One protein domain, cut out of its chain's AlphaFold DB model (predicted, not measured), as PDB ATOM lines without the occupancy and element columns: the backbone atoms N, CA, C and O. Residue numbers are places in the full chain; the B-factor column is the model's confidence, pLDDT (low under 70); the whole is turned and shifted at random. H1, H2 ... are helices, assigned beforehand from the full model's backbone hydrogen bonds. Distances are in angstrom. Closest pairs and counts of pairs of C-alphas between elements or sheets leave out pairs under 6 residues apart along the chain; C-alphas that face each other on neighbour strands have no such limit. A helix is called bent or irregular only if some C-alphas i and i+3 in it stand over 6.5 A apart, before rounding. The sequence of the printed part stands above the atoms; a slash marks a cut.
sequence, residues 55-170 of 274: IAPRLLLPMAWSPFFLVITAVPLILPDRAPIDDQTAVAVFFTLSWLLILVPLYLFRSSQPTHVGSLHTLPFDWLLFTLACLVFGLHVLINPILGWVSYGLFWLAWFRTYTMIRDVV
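AT A GLANCE: This is residues 55 to 170 of the 274 residues of an uncharacterized protein of Euryarchaeota archaeon (UniProt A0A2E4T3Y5). Four long helices run along one axis as two antiparallel pairs, H1 with H3 and H4 with H5. H5 joins H1 and H3 in a three-helix bundle, helices side by side; H4 packs on H5, and short H2 sits at one end. The printed part has 116 residues, five named helices and no named strand: all helix, compact, radius of gyration of the C-alphas 15.5 A, spans 49 by 30 by 19 A.

IN THESE COORDINATES: H1, residues 56 to 72, begins at C-alpha 56 (168.873, 204.166, 188.189), spans 25.3 A and is only just irregular: C-alphas 64 and 67 are 6.7 A apart. H2 is residues 75 to 78. H3, residues 87 to 111, spans 35.7 A with a kink of 31 degrees near residue 99. H4, residues 127 to 142, spans 23.4 A. H5, residues 146 to 170, spans 36.4 A to C-alpha 170 (166.019, 207.364, 185.024).

HOW THE PARTS SIT: H1 and H3 touch, closest C-alphas Ser 66 and Ser 98, 4.1 A. H5 is near H3. H1 and H5 are close but not clearly touching, closest C-alphas Ala 56 and Val 170, 5.3 A. H4 and H5 form a hairpin at a shallow tilt of 13 degrees, closest C-alphas Ala 133 and Ser 151, 4.8 A. H2 touches H3 at residues 87 to 91 alone, closest C-alphas Pro 76 and Asp 87, 5.1 A. In H5 every O i to N i+4 pair is within hydrogen-bond range; H1 has 8 of 13, H3 19 of 21, H4 10 of 12, and H2 is too short for one.

THE WHOLE: The farthest C-alphas, Asp 81 and His 116, are 49.8 A apart. The printed part has no cut. The H3 to H4 link is long, residues 112 to 126. No printed residue is under 70 in pLDDT.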
ATOM      1  N   ILE A  55     166.121 205.636 191.076       82.81
ATOM      2  CA  ILE A  55     165.621 204.572 190.195       82.81
ATOM      3  C   ILE A  55     166.786 203.852 189.492       82.81
ATOM      4  O   ILE A  55     166.758 202.633 189.318       82.81
ATOM      5  N   ALA A  56     167.826 204.604 189.112       81.81
ATOM      6  CA  ALA A  56     168.873 204.166 188.189       81.81
ATOM      7  C   ALA A  56     169.551 202.833 188.543       81.81
ATOM      8  O   ALA A  56     169.465 201.902 187.741       81.81
ATOM      9  N   PRO A  57     170.202 202.678 189.712       78.88
ATOM     10  CA  PRO A  57     171.056 201.517 189.954       78.88
ATOM     11  C   PRO A  57     170.260 200.212 190.000       78.88
ATOM     12  O   PRO A  57     170.725 199.173 189.541       78.88
ATOM     13  N   ARG A  58     169.032 200.260 190.517       81.69
ATOM     14  CA  ARG A  58     168.219 199.061 190.702       81.69
ATOM     15  C   ARG A  58     167.436 198.649 189.461       81.69
ATOM     16  O   ARG A  58     167.000 197.504 189.380       81.69
ATOM     17  N   LEU A  59     167.269 199.564 188.510       86.94
ATOM     18  CA  LEU A  59     166.608 199.292 187.243       86.94
ATOM     19  C   LEU A  59     167.610 198.964 186.129       86.94
ATOM     20  O   LEU A  59     167.406 198.015 185.376       86.94
ATOM     21  N   LEU A  60     168.712 199.713 186.042       87.31
ATOM     22  CA  LEU A  60     169.708 199.543 184.986       87.31
ATOM     23  C   LEU A  60     170.573 198.295 185.191       87.31
ATOM     24  O   LEU A  60     170.930 197.654 184.207       87.31
ATOM     25  N   LEU A  61     170.886 197.914 186.437       88.56
ATOM     26  CA  LEU A  61     171.756 196.764 186.693       88.56
ATOM     27  C   LEU A  61     171.132 195.428 186.240       88.56
ATOM     28  O   LEU A  61     171.793 194.714 185.485       88.56
ATOM     29  N   PRO A  62     169.883 195.069 186.609       89.00
ATOM     30  CA  PRO A  62     169.247 193.863 186.071       89.00
ATOM     31  C   PRO A  62     169.061 193.936 184.551       89.00
ATOM     32  O   PRO A  62     169.322 192.966 183.840       89.00
ATOM     33  N   MET A  63     168.682 195.108 184.034       92.81
ATOM     34  CA  MET A  63     168.490 195.318 182.601       92.81
ATOM     35  C   MET A  63     169.780 195.138 181.799       92.81
ATOM     36  O   MET A  63     169.719 194.609 180.695       92.81
ATOM     37  N   ALA A  64     170.946 195.508 182.332       92.69
ATOM     38  CA  ALA A  64     172.226 195.331 181.646       92.69
ATOM     39  C   ALA A  64     172.520 193.858 181.302       92.69
ATOM     40  O   ALA A  64     173.220 193.581 180.331       92.69
ATOM     41  N   TRP A  65     171.933 192.913 182.045       95.62
ATOM     42  CA  TRP A  65     172.023 191.480 181.761       95.62
ATOM     43  C   TRP A  65     170.987 190.980 180.751       95.62
ATOM     44  O   TRP A  65     171.222 189.970 180.091       95.62
ATOM     45  N   SER A  66     169.863 191.678 180.567       97.00
ATOM     46  CA  SER A  66     168.835 191.273 179.598       97.00
ATOM     47  C   SER A  66     169.335 191.072 178.153       97.00
ATOM     48  O   SER A  66     168.981 190.040 177.578       97.00
ATOM     49  N   PRO A  67     170.190 191.933 177.550       96.62
ATOM     50  CA  PRO A  67     170.669 191.706 176.187       96.62
ATOM     51  C   PRO A  67     171.561 190.467 176.090       96.62
ATOM     52  O   PRO A  67     171.515 189.775 175.080       96.62
ATOM     53  N   PHE A  68     172.327 190.136 177.136       96.81
ATOM     54  CA  PHE A  68     173.111 188.900 177.168       96.81
ATOM     55  C   PHE A  68     172.198 187.677 177.022       96.81
ATOM     56  O   PHE A  68     172.427 186.849 176.141       96.81
ATOM     57  N   PHE A  69     171.121 187.610 177.811       96.81
ATOM     58  CA  PHE A  69     170.135 186.530 177.721       96.81
ATOM     59  C   PHE A  69     169.424 186.494 176.360       96.81
ATOM     60  O   PHE A  69     169.192 185.420 175.802       96.81
ATOM     61  N   LEU A  70     169.140 187.661 175.777       96.62
ATOM     62  CA  LEU A  70     168.541 187.740 174.448       96.62
ATOM     63  C   LEU A  70     169.496 187.232 173.354       96.62
ATOM     64  O   LEU A  70     169.064 186.467 172.498       96.62
ATOM     65  N   VAL A  71     170.795 187.560 173.410       96.25
ATOM     66  CA  VAL A  71     171.807 187.038 172.469       96.25
ATOM     67  C   VAL A  71     171.911 185.518 172.560       96.25
ATOM     68  O   VAL A  71     171.845 184.831 171.540       96.25
ATOM     69  N   ILE A  72     172.069 184.975 173.772       94.81
ATOM     70  CA  ILE A  72     172.287 183.530 173.944       94.81
ATOM     71  C   ILE A  72     171.046 182.701 173.597       94.81
ATOM     72  O   ILE A  72     171.178 181.513 173.317       94.81
ATOM     73  N   THR A  73     169.864 183.323 173.522       93.44
ATOM     74  CA  THR A  73     168.642 182.687 173.002       93.44
ATOM     75  C   THR A  73     168.843 182.158 171.575       93.44
ATOM     76  O   THR A  73     168.271 181.136 171.216       93.44
ATOM     77  N   ALA A  74     169.692 182.789 170.756       91.94
ATOM     78  CA  ALA A  74     169.956 182.327 169.392       91.94
ATOM     79  C   ALA A  74     170.904 181.113 169.314       91.94
ATOM     80  O   ALA A  74     170.949 180.443 168.284       91.94
ATOM     81  N   VAL A  75     171.671 180.814 170.372       90.88
ATOM     82  CA  VAL A  75     172.729 179.789 170.330       90.88
ATOM     83  C   VAL A  75     172.171 178.378 170.099       90.88
ATOM     84  O   VAL A  75     172.636 177.744 169.150       90.88
ATOM     85  N   PRO A  76     171.162 177.890 170.856       88.19
ATOM     86  CA  PRO A  76     170.587 176.562 170.614       88.19
ATOM     87  C   PRO A  76     169.921 176.441 169.234       88.19
ATOM     88  O   PRO A  76     169.880 175.367 168.652       88.19
ATOM     89  N   LEU A  77     169.448 177.557 168.666       85.12
ATOM     90  CA  LEU A  77     168.813 177.577 167.343       85.12
ATOM     91  C   LEU A  77     169.821 177.429 166.192       85.12
ATOM     92  O   LEU A  77     169.478 176.905 165.135       85.12
ATOM     93  N   ILE A  78     171.051 177.922 166.371       88.25
ATOM     94  CA  ILE A  78     172.113 177.862 165.353       88.25
ATOM     95  C   ILE A  78     172.942 176.580 165.501       88.25
ATOM     96  O   ILE A  78     173.430 176.037 164.509       88.25
ATOM     97  N   LEU A  79     173.118 176.105 166.736       88.62
ATOM     98  CA  LEU A  79     173.934 174.943 167.085       88.62
ATOM     99  C   LEU A  79     173.083 173.894 167.822       88.62
ATOM    100  O   LEU A  79     173.291 173.699 169.023       88.62
ATOM    101  N   PRO A  80     172.155 173.222 167.118       86.88
ATOM    102  CA  PRO A  80     171.260 172.261 167.747       86.88
ATOM    103  C   PRO A  80     172.012 171.037 168.289       86.88
ATOM    104  O   PRO A  80     173.090 170.682 167.791       86.88
ATOM    105  N   ASP A  81     171.436 170.399 169.310       87.06
ATOM    106  CA  ASP A  81     171.914 169.160 169.946       87.06
ATOM    107  C   ASP A  81     173.325 169.255 170.569       87.06
ATOM    108  O   ASP A  81     174.071 168.273 170.658       87.06
ATOM    109  N   ARG A  82     173.736 170.461 170.988       85.06
ATOM    110  CA  ARG A  82     175.055 170.705 171.609       85.06
ATOM    111  C   ARG A  82     175.014 170.897 173.119       85.06
ATOM    112  O   ARG A  82     176.061 170.787 173.760       85.06
ATOM    113  N   ALA A  83     173.849 171.194 173.682       78.75
ATOM    114  CA  ALA A  83     173.660 171.392 175.112       78.75
ATOM    115  C   ALA A  83     173.049 170.139 175.773       78.75
ATOM    116  O   ALA A  83     172.348 169.373 175.120       78.75
ATOM    117  N   PRO A  84     173.277 169.922 177.082       78.75
ATOM    118  CA  PRO A  84     172.645 168.828 177.827       78.75
ATOM    119  C   PRO A  84     171.143 169.047 178.091       78.75
ATOM    120  O   PRO A  84     170.479 168.154 178.608       78.75
ATOM    121  N   ILE A  85     170.622 170.237 177.786       86.94
ATOM    122  CA  ILE A  85     169.210 170.606 177.915       86.94
ATOM    123  C   ILE A  85     168.634 170.705 176.504       86.94
ATOM    124  O   ILE A  85     169.324 171.171 175.603       86.94
ATOM    125  N   ASP A  86     167.374 170.303 176.348       90.81
ATOM    126  CA  ASP A  86     166.601 170.486 175.120       90.81
ATOM    127  C   ASP A  86     166.662 171.939 174.604       90.81
ATOM    128  O   ASP A  86     166.474 172.897 175.364       90.81
ATOM    129  N   ASP A  87     166.911 172.097 173.302       88.94
ATOM    130  CA  ASP A  87     167.167 173.398 172.679       88.94
ATOM    131  C   ASP A  87     165.974 174.352 172.829       88.94
ATOM    132  O   ASP A  87     166.158 175.536 173.119       88.94
ATOM    133  N   GLN A  88     164.738 173.851 172.704       89.25
ATOM    134  CA  GLN A  88     163.530 174.673 172.852       89.25
ATOM    135  C   GLN A  88     163.371 175.170 174.288       89.25
ATOM    136  O   GLN A  88     163.043 176.336 174.520       89.25
ATOM    137  N   THR A  89     163.649 174.298 175.255       91.31
ATOM    138  CA  THR A  89     163.631 174.637 176.678       91.31
ATOM    139  C   THR A  89     164.680 175.704 176.997       91.31
ATOM    140  O   THR A  89     164.364 176.696 177.657       91.31
ATOM    141  N   ALA A  90     165.906 175.555 176.489       92.56
ATOM    142  CA  ALA A  90     166.973 176.537 176.680       92.56
ATOM    143  C   ALA A  90     166.601 177.910 176.087       92.56
ATOM    144  O   ALA A  90     166.720 178.932 176.767       92.56
ATOM    145  N   VAL A  91     166.077 177.929 174.857       92.75
ATOM    146  CA  VAL A  91     165.575 179.137 174.178       92.75
ATOM    147  C   VAL A  91     164.486 179.816 175.004       92.75
ATOM    148  O   VAL A  91     164.579 181.013 175.272       92.75
ATOM    149  N   ALA A  92     163.479 179.063 175.452       92.75
ATOM    150  CA  ALA A  92     162.371 179.605 176.233       92.75
ATOM    151  C   ALA A  92     162.847 180.221 177.556       92.75
ATOM    152  O   ALA A  92     162.394 181.307 177.926       92.75
ATOM    153  N   VAL A  93     163.787 179.567 178.246       95.38
ATOM    154  CA  VAL A  93     164.351 180.060 179.510       95.38
ATOM    155  C   VAL A  93     165.142 181.348 179.297       95.38
ATOM    156  O   VAL A  93     164.865 182.338 179.971       95.38
ATOM    157  N   PHE A  94     166.092 181.373 178.359       95.88
ATOM    158  CA  PHE A  94     166.904 182.567 178.106       95.88
ATOM    159  C   PHE A  94     166.058 183.740 177.615       95.88
ATOM    160  O   PHE A  94     166.195 184.853 178.127       95.88
ATOM    161  N   PHE A  95     165.116 183.482 176.709       96.62
ATOM    162  CA  PHE A  95     164.194 184.502 176.237       96.62
ATOM    163  C   PHE A  95     163.363 185.070 177.392       96.62
ATOM    164  O   PHE A  95     163.328 186.283 177.594       96.62
ATOM    165  N   THR A  96     162.752 184.209 178.208       97.06
ATOM    166  CA  THR A  96     161.938 184.639 179.358       97.06
ATOM    167  C   THR A  96     162.765 185.441 180.363       97.06
ATOM    168  O   THR A  96     162.333 186.508 180.798       97.06
ATOM    169  N   LEU A  97     163.978 184.983 180.692       97.25
ATOM    170  CA  LEU A  97     164.882 185.693 181.599       97.25
ATOM    171  C   LEU A  97     165.235 187.088 181.080       97.25
ATOM    172  O   LEU A  97     165.227 188.034 181.869       97.25
ATOM    173  N   SER A  98     165.478 187.242 179.772       97.25
ATOM    174  CA  SER A  98     165.785 188.550 179.182       97.25
ATOM    175  C   SER A  98     164.696 189.591 179.487       97.25
ATOM    176  O   SER A  98     165.007 190.698 179.922       97.25
ATOM    177  N   TRP A  99     163.418 189.221 179.380       97.56
ATOM    178  CA  TRP A  99     162.300 190.136 179.611       97.56
ATOM    179  C   TRP A  99     161.909 190.269 181.085       97.56
ATOM    180  O   TRP A  99     161.541 191.365 181.514       97.56
ATOM    181  N   LEU A 100     162.039 189.209 181.893       96.44
ATOM    182  CA  LEU A 100     161.801 189.296 183.340       96.44
ATOM    183  C   LEU A 100     162.781 190.255 184.025       96.44
ATOM    184  O   LEU A 100     162.369 191.011 184.905       96.44
ATOM    185  N   LEU A 101     164.040 190.287 183.577       96.31
ATOM    186  CA  LEU A 101     165.054 191.232 184.062       96.31
ATOM    187  C   LEU A 101     164.730 192.703 183.756       96.31
ATOM    188  O   LEU A 101     165.360 193.590 184.325       96.31
ATOM    189  N   ILE A 102     163.746 192.970 182.894       95.62
ATOM    190  CA  ILE A 102     163.250 194.315 182.588       95.62
ATOM    191  C   ILE A 102     161.932 194.564 183.328       95.62
ATOM    192  O   ILE A 102     161.821 195.500 184.119       95.62
ATOM    193  N   LEU A 103     160.933 193.708 183.100       94.88
ATOM    194  CA  LEU A 103     159.559 193.923 183.560       94.88
ATOM    195  C   LEU A 103     159.420 193.844 185.082       94.88
ATOM    196  O   LEU A 103     158.720 194.672 185.667       94.88
ATOM    197  N   VAL A 104     160.089 192.886 185.732       94.00
ATOM    198  CA  VAL A 104     159.966 192.707 187.186       94.00
ATOM    199  C   VAL A 104     160.559 193.906 187.933       94.00
ATOM    200  O   VAL A 104     159.827 194.509 188.721       94.00
ATOM    201  N   PRO A 105     161.814 194.337 187.680       92.81
ATOM    202  CA  PRO A 105     162.340 195.545 188.308       92.81
ATOM    203  C   PRO A 105     161.492 196.782 188.004       92.81
ATOM    204  O   PRO A 105     161.177 197.527 188.929       92.81
ATOM    205  N   LEU A 106     161.062 196.986 186.752       92.94
ATOM    206  CA  LEU A 106     160.207 198.123 186.388       92.94
ATOM    207  C   LEU A 106     158.934 198.198 187.229       92.94
ATOM    208  O   LEU A 106     158.611 199.255 187.772       92.94
ATOM    209  N   TYR A 107     158.222 197.077 187.336       91.75
ATOM    210  CA  TYR A 107     156.972 197.003 188.077       91.75
ATOM    211  C   TYR A 107     157.184 197.214 189.580       91.75
ATOM    212  O   TYR A 107     156.479 198.012 190.204       91.75
ATOM    213  N   LEU A 108     158.183 196.543 190.165       90.56
ATOM    214  CA  LEU A 108     158.489 196.660 191.591       90.56
ATOM    215  C   LEU A 108     158.944 198.077 191.963       90.56
ATOM    216  O   LEU A 108     158.503 198.613 192.978       90.56
ATOM    217  N   PHE A 109     159.769 198.725 191.130       89.12
ATOM    218  CA  PHE A 109     160.136 200.121 191.371       89.12
ATOM    219  C   PHE A 109     158.936 201.032 191.296       89.12
ATOM    220  O   PHE A 109     158.736 201.835 192.207       89.12
ATOM    221  N   ARG A 110     158.120 200.898 190.249       90.44
ATOM    222  CA  ARG A 110     156.967 201.774 190.100       90.44
ATOM    223  C   ARG A 110     155.996 201.659 191.265       90.44
ATOM    224  O   ARG A 110     155.593 202.677 191.811       90.44
ATOM    225  N   SER A 111     155.638 200.433 191.631       88.25
ATOM    226  CA  SER A 111     154.677 200.159 192.705       88.25
ATOM    227  C   SER A 111     155.155 200.638 194.077       88.25
ATOM    228  O   SER A 111     154.333 200.895 194.950       88.25
ATOM    229  N   SER A 112     156.468 200.806 194.267       87.50
ATOM    230  CA  SER A 112     157.039 201.364 195.496       87.50
ATOM    231  C   SER A 112     157.011 202.896 195.572       87.50
ATOM    232  O   SER A 112     157.287 203.454 196.634       87.50
ATOM    233  N   GLN A 113     156.717 203.592 194.469       88.69
ATOM    234  CA  GLN A 113     156.697 205.051 194.445       88.69
ATOM    235  C   GLN A 113     155.335 205.615 194.870       88.69
ATOM    236  O   GLN A 113     154.302 205.001 194.600       88.69
ATOM    237  N   PRO A 114     155.306 206.812 195.486       85.81
ATOM    238  CA  PRO A 114     154.069 207.484 195.872       85.81
ATOM    239  C   PRO A 114     153.397 208.122 194.643       85.81
ATOM    240  O   PRO A 114     153.374 209.339 194.492       85.81
ATOM    241  N   THR A 115     152.889 207.289 193.736       86.81
ATOM    242  CA  THR A 115     152.217 207.693 192.496       86.81
ATOM    243  C   THR A 115     150.775 207.196 192.476       86.81
ATOM    244  O   THR A 115     150.457 206.148 193.033       86.81
ATOM    245  N   HIS A 116     149.894 207.938 191.805       81.38
ATOM    246  CA  HIS A 116     148.518 207.505 191.547       81.38
ATOM    247  C   HIS A 116     148.382 206.748 190.210       81.38
ATOM    248  O   HIS A 116     147.321 206.202 189.909       81.38
ATOM    249  N   VAL A 117     149.452 206.699 189.407       82.50
ATOM    250  CA  VAL A 117     149.494 206.016 188.107       82.50
ATOM    251  C   VAL A 117     150.019 204.590 188.302       82.50
ATOM    252  O   VAL A 117     151.215 204.387 188.512       82.50
ATOM    253  N   GLY A 118     149.125 203.596 188.236       75.88
ATOM    254  CA  GLY A 118     149.426 202.209 188.636       75.88
ATOM    255  C   GLY A 118     149.236 201.118 187.576       75.88
ATOM    256  O   GLY A 118     149.307 199.938 187.914       75.88
ATOM    257  N   SER A 119     148.966 201.455 186.312       84.94
ATOM    258  CA  SER A 119     148.710 200.440 185.278       84.94
ATOM    259  C   SER A 119     150.004 199.855 184.704       84.94
ATOM    260  O   SER A 119     150.961 200.575 184.439       84.94
ATOM    261  N   LEU A 120     150.022 198.544 184.433       85.75
ATOM    262  CA  LEU A 120     151.147 197.883 183.753       85.75
ATOM    263  C   LEU A 120     151.445 198.513 182.386       85.75
ATOM    264  O   LEU A 120     152.604 198.654 182.008       85.75
ATOM    265  N   HIS A 121     150.408 198.948 181.670       87.44
ATOM    266  CA  HIS A 121     150.553 199.530 180.336       87.44
ATOM    267  C   HIS A 121     151.219 200.910 180.330       87.44
ATOM    268  O   HIS A 121     151.639 201.364 179.272       87.44
ATOM    269  N   THR A 122     151.352 201.569 181.487       89.69
ATOM    270  CA  THR A 122     152.077 202.844 181.592       89.69
ATOM    271  C   THR A 122     153.558 202.643 181.920       89.69
ATOM    272  O   THR A 122     154.322 203.603 181.986       89.69
ATOM    273  N   LEU A 123     154.025 201.406 182.131       93.56
ATOM    274  CA  LEU A 123     155.462 201.155 182.251       93.56
ATOM    275  C   LEU A 123     156.187 201.604 180.966       93.56
ATOM    276  O   LEU A 123     155.636 201.417 179.881       93.56
ATOM    277  N   PRO A 124     157.405 202.178 181.070       93.94
ATOM    278  CA  PRO A 124     158.212 202.605 179.924       93.94
ATOM    279  C   PRO A 124     158.757 201.382 179.179       93.94
ATOM    280  O   PRO A 124     159.920 201.006 179.300       93.94
ATOM    281  N   PHE A 125     157.869 200.718 178.461       96.19
ATOM    282  CA  PHE A 125     158.101 199.480 177.748       96.19
ATOM    283  C   PHE A 125     157.412 199.596 176.395       96.19
ATOM    284  O   PHE A 125     156.261 200.037 176.328       96.19
ATOM    285  N   ASP A 126     158.092 199.212 175.313       96.81
ATOM    286  CA  ASP A 126     157.487 199.255 173.978       96.81
ATOM    287  C   ASP A 126     156.517 198.077 173.795       96.81
ATOM    288  O   ASP A 126     156.807 197.080 173.129       96.81
ATOM    289  N   TRP A 127     155.343 198.198 174.422       95.81
ATOM    290  CA  TRP A 127     154.275 197.202 174.381       95.81
ATOM    291  C   TRP A 127     153.823 196.902 172.958       95.81
ATOM    292  O   TRP A 127     153.528 195.748 172.647       95.81
ATOM    293  N   LEU A 128     153.771 197.921 172.095       96.69
ATOM    294  CA  LEU A 128     153.308 197.774 170.721       96.69
ATOM    295  C   LEU A 128     154.256 196.874 169.934       96.69
ATOM    296  O   LEU A 128     153.826 195.879 169.348       96.69
ATOM    297  N   LEU A 129     155.546 197.204 169.944       97.62
ATOM    298  CA  LEU A 129     156.531 196.459 169.177       97.62
ATOM    299  C   LEU A 129     156.793 195.075 169.775       97.62
ATOM    300  O   LEU A 129     156.934 194.110 169.028       97.62
ATOM    301  N   PHE A 130     156.786 194.956 171.106       97.81
ATOM    302  CA  PHE A 130     156.885 193.666 171.782       97.81
ATOM    303  C   PHE A 130     155.706 192.749 171.427       97.81
ATOM    304  O   PHE A 130     155.907 191.591 171.064       97.81
ATOM    305  N   THR A 131     154.474 193.269 171.455       97.44
ATOM    306  CA  THR A 131     153.279 192.498 171.072       97.44
ATOM    307  C   THR A 131     153.337 192.095 169.601       97.44
ATOM    308  O   THR A 131     153.050 190.946 169.270       97.44
ATOM    309  N   LEU A 132     153.766 193.001 168.717       98.06
ATOM    310  CA  LEU A 132     153.968 192.689 167.304       98.06
ATOM    311  C   LEU A 132     155.009 191.576 167.114       98.06
ATOM    312  O   LEU A 132     154.770 190.648 166.344       98.06
ATOM    313  N   ALA A 133     156.128 191.628 167.837       97.62
ATOM    314  CA  ALA A 133     157.151 190.590 167.801       97.62
ATOM    315  C   ALA A 133     156.593 189.228 168.246       97.62
ATOM    316  O   ALA A 133     156.827 188.232 167.559       97.62
ATOM    317  N   CYS A 134     155.784 189.185 169.312       96.56
ATOM    318  CA  CYS A 134     155.081 187.976 169.757       96.56
ATOM    319  C   CYS A 134     154.098 187.436 168.705       96.56
ATOM    320  O   CYS A 134     154.029 186.225 168.497       96.56
ATOM    321  N   LEU A 135     153.357 188.306 168.011       96.62
ATOM    322  CA  LEU A 135     152.443 187.893 166.939       96.62
ATOM    323  C   LEU A 135     153.205 187.298 165.747       96.62
ATOM    324  O   LEU A 135     152.865 186.211 165.280       96.62
ATOM    325  N   VAL A 136     154.266 187.971 165.287       96.81
ATOM    326  CA  VAL A 136     155.134 187.470 164.205       96.81
ATOM    327  C   VAL A 136     155.810 186.163 164.618       96.81
ATOM    328  O   VAL A 136     155.927 185.257 163.794       96.81
ATOM    329  N   PHE A 137     156.184 186.030 165.895       94.06
ATOM    330  CA  PHE A 137     156.650 184.763 166.443       94.06
ATOM    331  C   PHE A 137     155.562 183.703 166.301       94.06
ATOM    332  O   PHE A 137     155.808 182.705 165.656       94.06
ATOM    333  N   GLY A 138     154.336 183.897 166.788       92.50
ATOM    334  CA  GLY A 138     153.274 182.885 166.642       92.50
ATOM    335  C   GLY A 138     153.065 182.403 165.194       92.50
ATOM    336  O   GLY A 138     152.862 181.213 164.952       92.50
ATOM    337  N   LEU A 139     153.203 183.303 164.216       92.94
ATOM    338  CA  LEU A 139     153.090 182.984 162.789       92.94
ATOM    339  C   LEU A 139     154.257 182.151 162.226       92.94
ATOM    340  O   LEU A 139     154.085 181.519 161.181       92.94
ATOM    341  N   HIS A 140     155.418 182.100 162.891       90.75
ATOM    342  CA  HIS A 140     156.583 181.348 162.404       90.75
ATOM    343  C   HIS A 140     156.320 179.844 162.297       90.75
ATOM    344  O   HIS A 140     156.817 179.207 161.370       90.75
ATOM    345  N   VAL A 141     155.509 179.296 163.208       86.62
ATOM    346  CA  VAL A 141     155.135 177.873 163.221       86.62
ATOM    347  C   VAL A 141     154.159 177.551 162.089       86.62
ATOM    348  O   VAL A 141     154.203 176.465 161.519       86.62
ATOM    349  N   LEU A 142     153.269 178.491 161.763       90.06
ATOM    350  CA  LEU A 142     152.150 178.267 160.845       90.06
ATOM    351  C   LEU A 142     152.504 178.536 159.380       90.06
ATOM    352  O   LEU A 142     151.911 177.927 158.493       90.06
ATOM    353  N   ILE A 143     153.417 179.477 159.121       92.50
ATOM    354  CA  ILE A 143     153.659 180.006 157.771       92.50
ATOM    355  C   ILE A 143     155.074 179.691 157.289       92.50
ATOM    356  O   ILE A 143     155.242 179.049 156.253       92.50
ATOM    357  N   ASN A 144     156.099 180.202 157.978       91.50
ATOM    358  CA  ASN A 144     157.483 180.092 157.524       91.50
ATOM    359  C   ASN A 144     158.475 180.286 158.689       91.50
ATOM    360  O   ASN A 144     158.411 181.325 159.357       91.50
ATOM    361  N   PRO A 145     159.457 179.380 158.870       88.56
ATOM    362  CA  PRO A 145     160.505 179.514 159.884       88.56
ATOM    363  C   PRO A 145     161.296 180.831 159.839       88.56
ATOM    364  O   PRO A 145     161.750 181.307 160.876       88.56
ATOM    365  N   ILE A 146     161.434 181.467 158.666       92.94
ATOM    366  CA  ILE A 146     162.115 182.767 158.511       92.94
ATOM    367  C   ILE A 146     161.465 183.848 159.390       92.94
ATOM    368  O   ILE A 146     162.162 184.725 159.900       92.94
ATOM    369  N   LEU A 147     160.152 183.767 159.634       94.19
ATOM    370  CA  LEU A 147     159.453 184.709 160.513       94.19
ATOM    371  C   LEU A 147     159.963 184.656 161.959       94.19
ATOM    372  O   LEU A 147     159.881 185.664 162.656       94.19
ATOM    373  N   GLY A 148     160.547 183.536 162.399       93.25
ATOM    374  CA  GLY A 148     161.194 183.438 163.708       93.25
ATOM    375  C   GLY A 148     162.378 184.401 163.825       93.25
ATOM    376  O   GLY A 148     162.479 185.147 164.797       93.25
ATOM    377  N   TRP A 149     163.218 184.477 162.788       94.62
ATOM    378  CA  TRP A 149     164.332 185.429 162.725       94.62
ATOM    379  C   TRP A 149     163.863 186.878 162.595       94.62
ATOM    380  O   TRP A 149     164.445 187.772 163.209       94.62
ATOM    381  N   VAL A 150     162.784 187.118 161.842       96.81
ATOM    382  CA  VAL A 150     162.163 188.451 161.759       96.81
ATOM    383  C   VAL A 150     161.655 188.890 163.133       96.81
ATOM    384  O   VAL A 150     161.964 189.994 163.575       96.81
ATOM    385  N   SER A 151     160.930 188.020 163.839       96.81
ATOM    386  CA  SER A 151     160.455 188.272 165.202       96.81
ATOM    387  C   SER A 151     161.611 188.541 166.169       96.81
ATOM    388  O   SER A 151     161.566 189.511 166.923       96.81
ATOM    389  N   TYR A 152     162.692 187.761 166.090       96.44
ATOM    390  CA  TYR A 152     163.894 187.990 166.887       96.44
ATOM    391  C   TYR A 152     164.499 189.387 166.654       96.44
ATOM    392  O   TYR A 152     164.839 190.085 167.610       96.44
ATOM    393  N   GLY A 153     164.554 189.850 165.400       97.81
ATOM    394  CA  GLY A 153     164.950 191.225 165.076       97.81
ATOM    395  C   GLY A 153     164.011 192.285 165.672       97.81
ATOM    396  O   GLY A 153     164.475 193.303 166.189       97.81
ATOM    397  N   LEU A 154     162.696 192.037 165.667       98.31
ATOM    398  CA  LEU A 154     161.712 192.927 166.295       98.31
ATOM    399  C   LEU A 154     161.865 192.977 167.821       98.31
ATOM    400  O   LEU A 154     161.737 194.054 168.399       98.31
ATOM    401  N   PHE A 155     162.192 191.857 168.473       98.25
ATOM    402  CA  PHE A 155     162.483 191.823 169.909       98.25
ATOM    403  C   PHE A 155     163.703 192.674 170.273       98.25
ATOM    404  O   PHE A 155     163.650 193.411 171.256       98.25
ATOM    405  N   TRP A 156     164.764 192.656 169.459       98.25
ATOM    406  CA  TRP A 156     165.896 193.573 169.634       98.25
ATOM    407  C   TRP A 156     165.492 195.037 169.488       98.25
ATOM    408  O   TRP A 156     165.880 195.873 170.303       98.25
ATOM    409  N   LEU A 157     164.684 195.363 168.481       98.38
ATOM    410  CA  LEU A 157     164.205 196.729 168.297       98.38
ATOM    411  C   LEU A 157     163.317 197.184 169.472       98.38
ATOM    412  O   LEU A 157     163.473 198.308 169.954       98.38
ATOM    413  N   ALA A 158     162.447 196.304 169.980       98.19
ATOM    414  CA  ALA A 158     161.642 196.549 171.178       98.19
ATOM    415  C   ALA A 158     162.522 196.761 172.415       98.19
ATOM    416  O   ALA A 158     162.248 197.654 173.218       98.19
ATOM    417  N   TRP A 159     163.609 195.996 172.540       97.75
ATOM    418  CA  TRP A 159     164.588 196.162 173.607       97.75
ATOM    419  C   TRP A 159     165.249 197.546 173.556       97.75
ATOM    420  O   TRP A 159     165.225 198.264 174.555       97.75
ATOM    421  N   PHE A 160     165.761 197.975 172.394       97.50
ATOM    422  CA  PHE A 160     166.405 199.288 172.251       97.50
ATOM    423  C   PHE A 160     165.455 200.443 172.571       97.50
ATOM    424  O   PHE A 160     165.836 201.381 173.271       97.50
ATOM    425  N   ARG A 161     164.205 200.368 172.104       97.19
ATOM    426  CA  ARG A 161     163.192 201.386 172.407       97.19
ATOM    427  C   ARG A 161     162.797 201.407 173.880       97.19
ATOM    428  O   ARG A 161     162.688 202.478 174.475       97.19
ATOM    429  N   THR A 162     162.649 200.234 174.485       96.75
ATOM    430  CA  THR A 162     162.405 200.099 175.924       96.75
ATOM    431  C   THR A 162     163.556 200.710 176.724       96.75
ATOM    432  O   THR A 162     163.319 201.506 177.627       96.75
ATOM    433  N   TYR A 163     164.808 200.443 176.343       95.00
ATOM    434  CA  TYR A 163     165.977 201.071 176.957       95.00
ATOM    435  C   TYR A 163     165.927 202.604 176.868       95.00
ATOM    436  O   TYR A 163     166.147 203.270 177.879       95.00
ATOM    437  N   THR A 164     165.587 203.179 175.706       94.38
ATOM    438  CA  THR A 164     165.471 204.642 175.572       94.38
ATOM    439  C   THR A 164     164.378 205.219 176.470       94.38
ATOM    440  O   THR A 164     164.644 206.170 177.197       94.38
ATOM    441  N   MET A 165     163.201 204.587 176.523       94.69
ATOM    442  CA  MET A 165     162.108 205.031 177.395       94.69
ATOM    443  C   MET A 165     162.503 204.981 178.876       94.69
ATOM    444  O   MET A 165     162.152 205.868 179.653       94.69
ATOM    445  N   ILE A 166     163.242 203.948 179.287       94.25
ATOM    446  CA  ILE A 166     163.694 203.811 180.674       94.25
ATOM    447  C   ILE A 166     164.791 204.820 180.999       94.25
ATOM    448  O   ILE A 166     164.777 205.405 182.080       94.25
ATOM    449  N   ARG A 167     165.725 205.055 180.076       91.62
ATOM    450  CA  ARG A 167     166.758 206.083 180.228       91.62
ATOM    451  C   ARG A 167     166.134 207.456 180.487       91.62
ATOM    452  O   ARG A 167     166.583 208.143 181.402       91.62
ATOM    453  N   ASP A 168     165.102 207.819 179.731       89.06
ATOM    454  CA  ASP A 168     164.440 209.127 179.836       89.06
ATOM    455  C   ASP A 168     163.732 209.327 181.184       89.06
ATOM    456  O   ASP A 168     163.656 210.441 181.697       89.06
ATOM    457  N   VAL A 169     163.267 208.236 181.798       90.56
ATOM    458  CA  VAL A 169     162.787 208.244 183.183       90.56
ATOM    459  C   VAL A 169     163.956 208.402 184.153       90.56
ATOM    460  O   VAL A 169     163.924 209.230 185.056       90.56
ATOM    461  N   VAL A 170     164.970 207.552 184.015       89.50
ATOM    462  CA  VAL A 170     166.019 207.364 185.024       89.50
ATOM    463  C   VAL A 170     166.947 208.573 185.146       89.50
ATOM    464  O   VAL A 170     167.513 208.793 186.215       89.50
TER     465      VAL A 170